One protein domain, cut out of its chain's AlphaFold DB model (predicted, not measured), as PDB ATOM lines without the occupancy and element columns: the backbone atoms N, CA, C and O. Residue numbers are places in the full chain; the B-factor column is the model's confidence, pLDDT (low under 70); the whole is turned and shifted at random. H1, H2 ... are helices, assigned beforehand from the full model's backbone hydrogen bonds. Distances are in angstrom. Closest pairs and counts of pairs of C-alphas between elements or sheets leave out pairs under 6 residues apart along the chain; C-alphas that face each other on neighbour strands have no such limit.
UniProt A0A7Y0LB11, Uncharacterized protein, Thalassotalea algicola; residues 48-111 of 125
ATOM      1  N   PHE A  48      48.476 -31.741 -24.211       53.09
ATOM      2  CA  PHE A  48      48.535 -33.192 -24.073       53.09
ATOM      3  C   PHE A  48      49.030 -33.705 -22.708       53.09
ATOM      4  O   PHE A  48      48.360 -34.548 -22.129       53.09
ATOM      5  N   VAL A  49      50.144 -33.217 -22.150       59.78
ATOM      6  CA  VAL A  49      50.635 -33.627 -20.814       59.78
ATOM      7  C   VAL A  49      49.654 -33.201 -19.718       59.78
ATOM      8  O   VAL A  49      49.408 -33.956 -18.777       59.78
ATOM      9  N   GLN A  50      49.053 -32.018 -19.847       60.94
ATOM     10  CA  GLN A  50      48.054 -31.528 -18.895       60.94
ATOM     11  C   GLN A  50      46.737 -32.317 -19.000       60.94
ATOM     12  O   GLN A  50      46.190 -32.726 -17.974       60.94
ATOM     13  N   LYS A  51      46.286 -32.640 -20.222       61.41
ATOM     14  CA  LYS A  51      45.170 -33.569 -20.486       61.41
ATOM     15  C   LYS A  51      45.464 -34.970 -19.964       61.41
ATOM     16  O   LYS A  51      44.600 -35.559 -19.323       61.41
ATOM     17  N   ALA A  52      46.668 -35.491 -20.172       62.72
ATOM     18  CA  ALA A  52      47.065 -36.813 -19.703       62.72
ATOM     19  C   ALA A  52      47.054 -36.889 -18.169       62.72
ATOM     20  O   ALA A  52      46.512 -37.840 -17.611       62.72
ATOM     21  N   LYS A  53      47.556 -35.854 -17.478       69.75
ATOM     22  CA  LYS A  53      47.495 -35.758 -16.010       69.75
ATOM     23  C   LYS A  53      46.061 -35.663 -15.483       69.75
ATOM     24  O   LYS A  53      45.728 -36.373 -14.539       69.75
ATOM     25  N   GLY A  54      45.212 -34.828 -16.089       70.56
ATOM     26  CA  GLY A  54      43.798 -34.713 -15.706       70.56
ATOM     27  C   GLY A  54      43.026 -36.021 -15.916       70.56
ATOM     28  O   GLY A  54      42.270 -36.450 -15.049       70.56
ATOM     29  N   THR A  55      43.299 -36.711 -17.023       74.12
ATOM     30  CA  THR A  55      42.685 -38.008 -17.346       74.12
ATOM     31  C   THR A  55      43.138 -39.103 -16.374       74.12
ATOM     32  O   THR A  55      42.311 -39.859 -15.870       74.12
ATOM     33  N   PHE A  56      44.434 -39.165 -16.046       77.44
ATOM     34  CA  PHE A  56      44.961 -40.104 -15.053       77.44
ATOM     35  C   PHE A  56      44.328 -39.889 -13.672       77.44
ATOM     36  O   PHE A  56      43.839 -40.835 -13.060       77.44
ATOM     37  N   LEU A  57      44.277 -38.638 -13.204       79.19
ATOM     38  CA  LEU A  57      43.707 -38.309 -11.897       79.19
ATOM     39  C   LEU A  57      42.205 -38.636 -11.827       79.19
ATOM     40  O   LEU A  57      41.726 -39.108 -10.800       79.19
ATOM     41  N   PHE A  58      41.475 -38.435 -12.930       77.38
ATOM     42  CA  PHE A  58      40.068 -38.822 -13.045       77.38
ATOM     43  C   PHE A  58      39.868 -40.334 -12.863       77.38
ATOM     44  O   PHE A  58      39.038 -40.742 -12.049       77.38
ATOM     45  N   TYR A  59      40.659 -41.166 -13.547       76.25
ATOM     46  CA  TYR A  59      40.573 -42.624 -13.400       76.25
ATOM     47  C   TYR A  59      40.961 -43.109 -11.998       76.25
ATOM     48  O   TYR A  59      40.324 -44.021 -11.476       76.25
ATOM     49  N   VAL A  60      41.952 -42.480 -11.360       81.75
ATOM     50  CA  VAL A  60      42.328 -42.796  -9.972       81.75
ATOM     51  C   VAL A  60      41.176 -42.498  -9.009       81.75
ATOM     52  O   VAL A  60      40.870 -43.327  -8.157       81.75
ATOM     53  N   ILE A  61      40.497 -41.357  -9.158       80.25
ATOM     54  CA  ILE A  61      39.351 -41.011  -8.304       80.25
ATOM     55  C   ILE A  61      38.184 -41.980  -8.525       80.25
ATOM     56  O   ILE A  61      37.573 -42.414  -7.550       80.25
ATOM     57  N   LEU A  62      37.898 -42.365  -9.773       77.62
ATOM     58  CA  LEU A  62      36.872 -43.374 -10.052       77.62
ATOM     59  C   LEU A  62      37.203 -44.720  -9.405       77.62
ATOM     60  O   LEU A  62      36.329 -45.312  -8.781       77.62
ATOM     61  N   LEU A  63      38.455 -45.178  -9.497       80.88
ATOM     62  CA  LEU A  63      38.894 -46.408  -8.835       80.88
ATOM     63  C   LEU A  63      38.710 -46.335  -7.319       80.88
ATOM     64  O   LEU A  63      38.196 -47.275  -6.727       80.88
ATOM     65  N   ILE A  64      39.077 -45.213  -6.696       81.50
ATOM     66  CA  ILE A  64      38.891 -44.996  -5.257       81.50
ATOM     67  C   ILE A  64      37.407 -45.112  -4.890       81.50
ATOM     68  O   ILE A  64      37.069 -45.862  -3.979       81.50
ATOM     69  N   ILE A  65      36.515 -44.440  -5.624       78.00
ATOM     70  CA  ILE A  65      35.064 -44.505  -5.386       78.00
ATOM     71  C   ILE A  65      34.545 -45.941  -5.529       78.00
ATOM     72  O   ILE A  65      33.816 -46.406  -4.658       78.00
ATOM     73  N   PHE A  66      34.971 -46.659  -6.572       73.19
ATOM     74  CA  PHE A  66      34.589 -48.056  -6.790       73.19
ATOM     75  C   PHE A  66      35.072 -48.991  -5.673       73.19
ATOM     76  O   PHE A  66      34.341 -49.890  -5.277       73.19
ATOM     77  N   PHE A  67      36.283 -48.787  -5.148       75.19
ATOM     78  CA  PHE A  67      36.820 -49.601  -4.052       75.19
ATOM     79  C   PHE A  67      36.204 -49.269  -2.686       75.19
ATOM     80  O   PHE A  67      36.137 -50.139  -1.820       75.19
ATOM     81  N   LEU A  68      35.783 -48.020  -2.469       73.75
ATOM     82  CA  LEU A  68      35.154 -47.579  -1.219       73.75
ATOM     83  C   LEU A  68      33.667 -47.938  -1.139       73.75
ATOM     84  O   LEU A  68      33.141 -48.082  -0.034       73.75
ATOM     85  N   ASP A  69      32.990 -48.093  -2.275       68.50
ATOM     86  CA  ASP A  69      31.580 -48.463  -2.304       68.50
ATOM     87  C   ASP A  69      31.398 -49.989  -2.294       68.50
ATOM     88  O   ASP A  69      31.272 -50.662  -3.318       68.50
ATOM     89  N   THR A  70      31.343 -50.542  -1.083       65.38
ATOM     90  CA  THR A  70      31.110 -51.972  -0.819       65.38
ATOM     91  C   THR A  70      29.717 -52.461  -1.227       65.38
ATOM     92  O   THR A  70      29.437 -53.656  -1.116       65.38
ATOM     93  N   LYS A  71      28.828 -51.572  -1.694       65.12
ATOM     94  CA  LYS A  71      27.448 -51.902  -2.077       65.12
ATOM     95  C   LYS A  71      27.206 -51.910  -3.584       65.12
ATOM     96  O   LYS A  71      26.081 -52.185  -4.001       65.12
ATOM     97  N   ILE A  72      28.231 -51.682  -4.406       65.69
ATOM     98  CA  ILE A  72      28.108 -51.676  -5.875       65.69
ATOM     99  C   ILE A  72      27.457 -52.954  -6.423       65.69
ATOM    100  O   ILE A  72      26.591 -52.874  -7.296       65.69
ATOM    101  N   GLU A  73      27.785 -54.126  -5.873       63.53
ATOM    102  CA  GLU A  73      27.179 -55.389  -6.318       63.53
ATOM    103  C   GLU A  73      25.668 -55.472  -6.042       63.53
ATOM    104  O   GLU A  73      24.921 -56.059  -6.828       63.53
ATOM    105  N   GLN A  74      25.184 -54.832  -4.971       63.41
ATOM    106  CA  GLN A  74      23.751 -54.780  -4.658       63.41
ATOM    107  C   GLN A  74      22.984 -53.888  -5.645       63.41
ATOM    108  O   GLN A  74      21.833 -54.186  -5.976       63.41
ATOM    109  N   TYR A  75      23.617 -52.837  -6.172       61.91
ATOM    110  CA  TYR A  75      23.018 -51.981  -7.202       61.91
ATOM    111  C   TYR A  75      22.967 -52.653  -8.581       61.91
ATOM    112  O   TYR A  75      22.017 -52.434  -9.325       61.91
ATOM    113  N   LEU A  76      23.947 -53.500  -8.918       61.97
ATOM    114  CA  LEU A  76      23.961 -54.268 -10.175       61.97
ATOM    115  C   LEU A  76      22.925 -55.401 -10.198       61.97
ATOM    116  O   LEU A  76      22.451 -55.786 -11.265       61.97
ATOM    117  N   SER A  77      22.582 -55.928  -9.022       62.03
ATOM    118  CA  SER A  77      21.720 -57.107  -8.872       62.03
ATOM    119  C   SER A  77      20.241 -56.769  -8.654       62.03
ATOM    120  O   SER A  77      19.403 -57.670  -8.634       62.03
ATOM    121  N   THR A  78      19.898 -55.491  -8.458       62.72
ATOM    122  CA  THR A  78      18.517 -55.060  -8.199       62.72
ATOM    123  C   THR A  78      17.809 -54.642  -9.494       62.72
ATOM    124  O   THR A  78      18.373 -53.880 -10.282       62.72
ATOM    125  N   PRO A  79      16.569 -55.113  -9.745       62.28
ATOM    126  CA  PRO A  79      15.800 -54.688 -10.911       62.28
ATOM    127  C   PRO A  79      15.589 -53.167 -10.879       62.28
ATOM    128  O   PRO A  79      15.361 -52.592  -9.815       62.28
ATOM    129  N   LEU A  80      15.715 -52.510 -12.041       59.41
ATOM    130  CA  LEU A  80      15.664 -51.050 -12.164       59.41
ATOM    131  C   LEU A  80      14.267 -50.506 -11.831       59.41
ATOM    132  O   LEU A  80      13.435 -50.321 -12.717       59.41
ATOM    133  N   ASP A  81      14.042 -50.208 -10.558       64.75
ATOM    134  CA  ASP A  81      12.887 -49.445 -10.094       64.75
ATOM    135  C   ASP A  81      13.135 -47.927 -10.204       64.75
ATOM    136  O   ASP A  81      14.266 -47.474 -10.417       64.75
ATOM    137  N   ALA A  82      12.099 -47.099 -10.039       62.12
ATOM    138  CA  ALA A  82      12.213 -45.633 -10.159       62.12
ATOM    139  C   ALA A  82      13.283 -45.014  -9.227       62.12
ATOM    140  O   ALA A  82      13.953 -44.047  -9.598       62.12
ATOM    141  N   ASN A  83      13.513 -45.607  -8.051       67.62
ATOM    142  CA  ASN A  83      14.588 -45.194  -7.142       67.62
ATOM    143  C   ASN A  83      15.990 -45.476  -7.706       67.62
ATOM    144  O   ASN A  83      16.907 -44.686  -7.476       67.62
ATOM    145  N   ASN A  84      16.160 -46.543  -8.494       68.50
ATOM    146  CA  ASN A  84      17.447 -46.879  -9.103       68.50
ATOM    147  C   ASN A  84      17.839 -45.860 -10.180       68.50
ATOM    148  O   ASN A  84      19.018 -45.534 -10.297       68.50
ATOM    149  N   TRP A  85      16.876 -45.272 -10.901       74.19
ATOM    150  CA  TRP A  85      17.137 -44.177 -11.849       74.19
ATOM    151  C   TRP A  85      17.668 -42.911 -11.175       74.19
ATOM    152  O   TRP A  85      18.529 -42.219 -11.729       74.19
ATOM    153  N   LEU A  86      17.178 -42.615  -9.973       78.31
ATOM    154  CA  LEU A  86      17.601 -41.460  -9.184       78.31
ATOM    155  C   LEU A  86      19.044 -41.642  -8.692       78.31
ATOM    156  O   LEU A  86      19.864 -40.734  -8.827       78.31
ATOM    157  N   VAL A  87      19.380 -42.850  -8.231       76.31
ATOM    158  CA  VAL A  87      20.752 -43.232  -7.860       76.31
ATOM    159  C   VAL A  87      21.687 -43.195  -9.071       76.31
ATOM    160  O   VAL A  87      22.775 -42.628  -8.980       76.31
ATOM    161  N   LEU A  88      21.255 -43.714 -10.226       74.81
ATOM    162  CA  LEU A  88      22.046 -43.677 -11.460       74.81
ATOM    163  C   LEU A  88      22.338 -42.237 -11.902       74.81
ATOM    164  O   LEU A  88      23.465 -41.905 -12.261       74.81
ATOM    165  N   SER A  89      21.325 -41.371 -11.833       78.25
ATOM    166  CA  SER A  89      21.448 -39.953 -12.188       78.25
ATOM    167  C   SER A  89      22.380 -39.212 -11.228       78.25
ATOM    168  O   SER A  89      23.193 -38.396 -11.665       78.25
ATOM    169  N   ALA A  90      22.316 -39.529  -9.931       83.06
ATOM    170  CA  ALA A  90      23.222 -38.979  -8.928       83.06
ATOM    171  C   ALA A  90      24.676 -39.430  -9.160       83.06
ATOM    172  O   ALA A  90      25.583 -38.598  -9.134       83.06
ATOM    173  N   LEU A  91      24.900 -40.715  -9.458       80.38
ATOM    174  CA  LEU A  91      26.220 -41.260  -9.799       80.38
ATOM    175  C   LEU A  91      26.791 -40.616 -11.066       80.38
ATOM    176  O   LEU A  91      27.958 -40.217 -11.088       80.38
ATOM    177  N   LEU A  92      25.963 -40.452 -12.101       80.62
ATOM    178  CA  LEU A  92      26.358 -39.784 -13.337       80.62
ATOM    179  C   LEU A  92      26.741 -38.318 -13.073       80.62
ATOM    180  O   LEU A  92      27.794 -37.858 -13.517       80.62
ATOM    181  N   GLY A  93      25.924 -37.596 -12.301       85.56
ATOM    182  CA  GLY A  93      26.192 -36.209 -11.911       85.56
ATOM    183  C   GLY A  93      27.474 -36.057 -11.088       85.56
ATOM    184  O   GLY A  93      28.245 -35.118 -11.312       85.56
ATOM    185  N   LEU A  94      27.748 -37.004 -10.187       84.25
ATOM    186  CA  LEU A  94      28.987 -37.060  -9.413       84.25
ATOM    187  C   LEU A  94      30.202 -37.256 -10.333       84.25
ATOM    188  O   LEU A  94      31.162 -36.490 -10.250       84.25
ATOM    189  N   ALA A  95      30.141 -38.225 -11.251       78.81
ATOM    190  CA  ALA A  95      31.221 -38.505 -12.196       78.81
ATOM    191  C   ALA A  95      31.526 -37.296 -13.097       78.81
ATOM    192  O   ALA A  95      32.690 -36.917 -13.258       78.81
ATOM    193  N   VAL A  96      30.489 -36.637 -13.626       81.44
ATOM    194  CA  VAL A  96      30.634 -35.411 -14.429       81.44
ATOM    195  C   VAL A  96      31.238 -34.277 -13.596       81.44
ATOM    196  O   VAL A  96      32.151 -33.594 -14.058       81.44
ATOM    197  N   SER A  97      30.796 -34.099 -12.348       83.69
ATOM    198  CA  SER A  97      31.322 -33.058 -11.456       83.69
ATOM    199  C   SER A  97      32.799 -33.275 -11.122       83.69
ATOM    200  O   SER A  97      33.587 -32.328 -11.169       83.69
ATOM    201  N   ILE A  98      33.201 -34.520 -10.850       82.06
ATOM    202  CA  ILE A  98      34.605 -34.894 -10.625       82.06
ATOM    203  C   ILE A  98      35.422 -34.609 -11.885       82.06
ATOM    204  O   ILE A  98      36.471 -33.972 -11.798       82.06
ATOM    205  N   TYR A  99      34.932 -35.016 -13.059       78.00
ATOM    206  CA  TYR A  99      35.609 -34.752 -14.326       78.00
ATOM    207  C   TYR A  99      35.832 -33.251 -14.544       78.00
ATOM    208  O   TYR A  99      36.953 -32.832 -14.838       78.00
ATOM    209  N   VAL A 100      34.795 -32.430 -14.357       79.25
ATOM    210  CA  VAL A 100      34.878 -30.970 -14.503       79.25
ATOM    211  C   VAL A 100      35.837 -30.366 -13.482       79.25
ATOM    212  O   VAL A 100      36.632 -29.501 -13.838       79.25
ATOM    213  N   PHE A 101      35.814 -30.822 -12.228       80.50
ATOM    214  CA  PHE A 101      36.691 -30.306 -11.178       80.50
ATOM    215  C   PHE A 101      38.168 -30.625 -11.446       80.50
ATOM    216  O   PHE A 101      39.013 -29.729 -11.388       80.50
ATOM    217  N   VAL A 102      38.472 -31.880 -11.790       78.31
ATOM    218  CA  VAL A 102      39.829 -32.346 -12.112       78.31
ATOM    219  C   VAL A 102      40.364 -31.643 -13.359       78.31
ATOM    220  O   VAL A 102      41.507 -31.187 -13.383       78.31
ATOM    221  N   ASN A 103      39.518 -31.480 -14.377       70.31
ATOM    222  CA  ASN A 103      39.889 -30.850 -15.643       70.31
ATOM    223  C   ASN A 103      39.606 -29.336 -15.678       70.31
ATOM    224  O   ASN A 103      39.738 -28.714 -16.734       70.31
ATOM    225  N   ARG A 104      39.279 -28.693 -14.546       71.00
ATOM    226  CA  ARG A 104      38.883 -27.268 -14.505       71.00
ATOM    227  C   ARG A 104      39.942 -26.331 -15.085       71.00
ATOM    228  O   ARG A 104      39.611 -25.289 -15.639       71.00
ATOM    229  N   ASN A 105      41.217 -26.689 -14.939       59.12
ATOM    230  CA  ASN A 105      42.333 -25.884 -15.432       59.12
ATOM    231  C   ASN A 105      42.468 -25.996 -16.961       59.12
ATOM    232  O   ASN A 105      42.770 -25.002 -17.607       59.12
ATOM    233  N   LEU A 106      42.145 -27.158 -17.543       59.53
ATOM    234  CA  LEU A 106      42.083 -27.355 -18.998       59.53
ATOM    235  C   LEU A 106      40.902 -26.603 -19.625       59.53
ATOM    236  O   LEU A 106      41.047 -26.002 -20.683       59.53
ATOM    237  N   LEU A 107      39.746 -26.593 -18.950       54.53
ATOM    238  CA  LEU A 107      38.559 -25.845 -19.389       54.53
ATOM    239  C   LEU A 107      38.744 -24.322 -19.290       54.53
ATOM    240  O   LEU A 107      38.109 -23.560 -20.014       54.53
ATOM    241  N   LYS A 108      39.610 -23.851 -18.384       53.03
ATOM    242  CA  LYS A 108      39.956 -22.427 -18.288       53.03
ATOM    243  C   LYS A 108      40.917 -21.991 -19.395       53.03
ATOM    244  O   LYS A 108      40.781 -20.870 -19.876       53.03
ATOM    245  N   GLU A 109      41.829 -22.863 -19.823       47.88
ATOM    246  CA  GLU A 109      42.801 -22.580 -20.891       47.88
ATOM    247  C   GLU A 109      42.186 -22.475 -22.292       47.88
ATOM    248  O   GLU A 109      42.759 -21.805 -23.142       47.88
ATOM    249  N   THR A 110      40.990 -23.020 -22.542       48.22
ATOM    250  CA  THR A 110      40.288 -22.816 -23.825       48.22
ATOM    251  C   THR A 110      39.751 -21.390 -24.023       48.22
ATOM    252  O   THR A 110      39.203 -21.094 -25.079       48.22
ATOM    253  N   ASN A 111      39.916 -20.483 -23.051       44.00
ATOM    254  CA  ASN A 111      39.532 -19.069 -23.156       44.00
ATOM    255  C   ASN A 111      40.732 -18.164 -23.493       44.00
ATOM    256  O   ASN A 111      40.972 -17.163 -22.811       44.00
TER     257      ASN A 111
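AT A GLANCE: This is residues 48 to 111 of the 125 residues of an uncharacterized protein of Thalassotalea algicola (UniProt A0A7Y0LB11). Two long helices, H1 and H3, run opposite ways and form a narrow V, meeting where residues 54 to 62 of H1 come beside residues 95 to 102 of H3. The short helix H2, with the tight links before and after it, bridges the open mouth of the V, and the short helix H4 lies at the other end, near both long helices. The printed part has 64 residues, with four named helices in the order H1, H2, H3, H4 and no named strand; its class is all helix. The whole is loose and elongated, with a radius of gyration of the C-alphas of 14.8 A and spans of 43 by 23 by 14 A.

HOW THE PARTS SIT: H1, residues 48 to 68, touches H3, residues 82 to 102, with 6 pairs of C-alphas within 8 A. The closest C-alphas are those of Gly 54 and Val 102, 5.9 A apart. H1 touches H3 with residues 54 to 62 alone, and H3 touches H1 with residues 95 to 102 alone. The two run opposite ways at a tilt of 37 degrees, only just steep. H2, residues 72 to 77, touches no helix. It is close to H1 but not clearly touching, the closest C-alphas being those of Phe 66 and Ile 72, 7.5 A apart, and at 71 degrees the two are only just about perpendicular. H2 is also close to H3 but not clearly touching, with the closest C-alphas, those of Tyr 75 and Asn 84, 7.8 A apart. H4, residues 104 to 109, is close to H1 but not clearly touching; the closest C-alphas, those of Lys 51 and Leu 106, are 7.1 A apart. These two run opposite ways at a shallow tilt of 13 degrees. H3 and H4 are close but not clearly touching, run the same way at a steep tilt of 49 degrees, and have their closest C-alphas, those of Val 100 and Leu 107, 8.0 A apart. H2 and H4 are apart. Every O i to N i+4 pair is within hydrogen-bond range in H1, H2 and H4, and 16 of 17 are in H3.

IN THESE COORDINATES: H1 begins at C-alpha 48 at (48.535, -33.192, -24.073) and measures 30.1 A from first to last C-alpha. H2 measures 8.9 A from Ile 72 to Ser 77. H3 measures 30.7 A, from C-alpha 82 at (12.213, -45.633, -10.159) to C-alpha 102. H4 measures 8.8 A and ends at C-alpha 109 at (42.801, -22.580, -20.891).

THE WHOLE: The two C-alphas farthest apart are those of Pro 79 and Asn 111, at 44.5 A. The printed part has no cut, and its three links are tight. Residues 66 to 74 and 89 to 94 stand free. The mean pLDDT of the printed part is 70.2, with residues 48 to 53, 69 to 84 and 105 to 111 under 70.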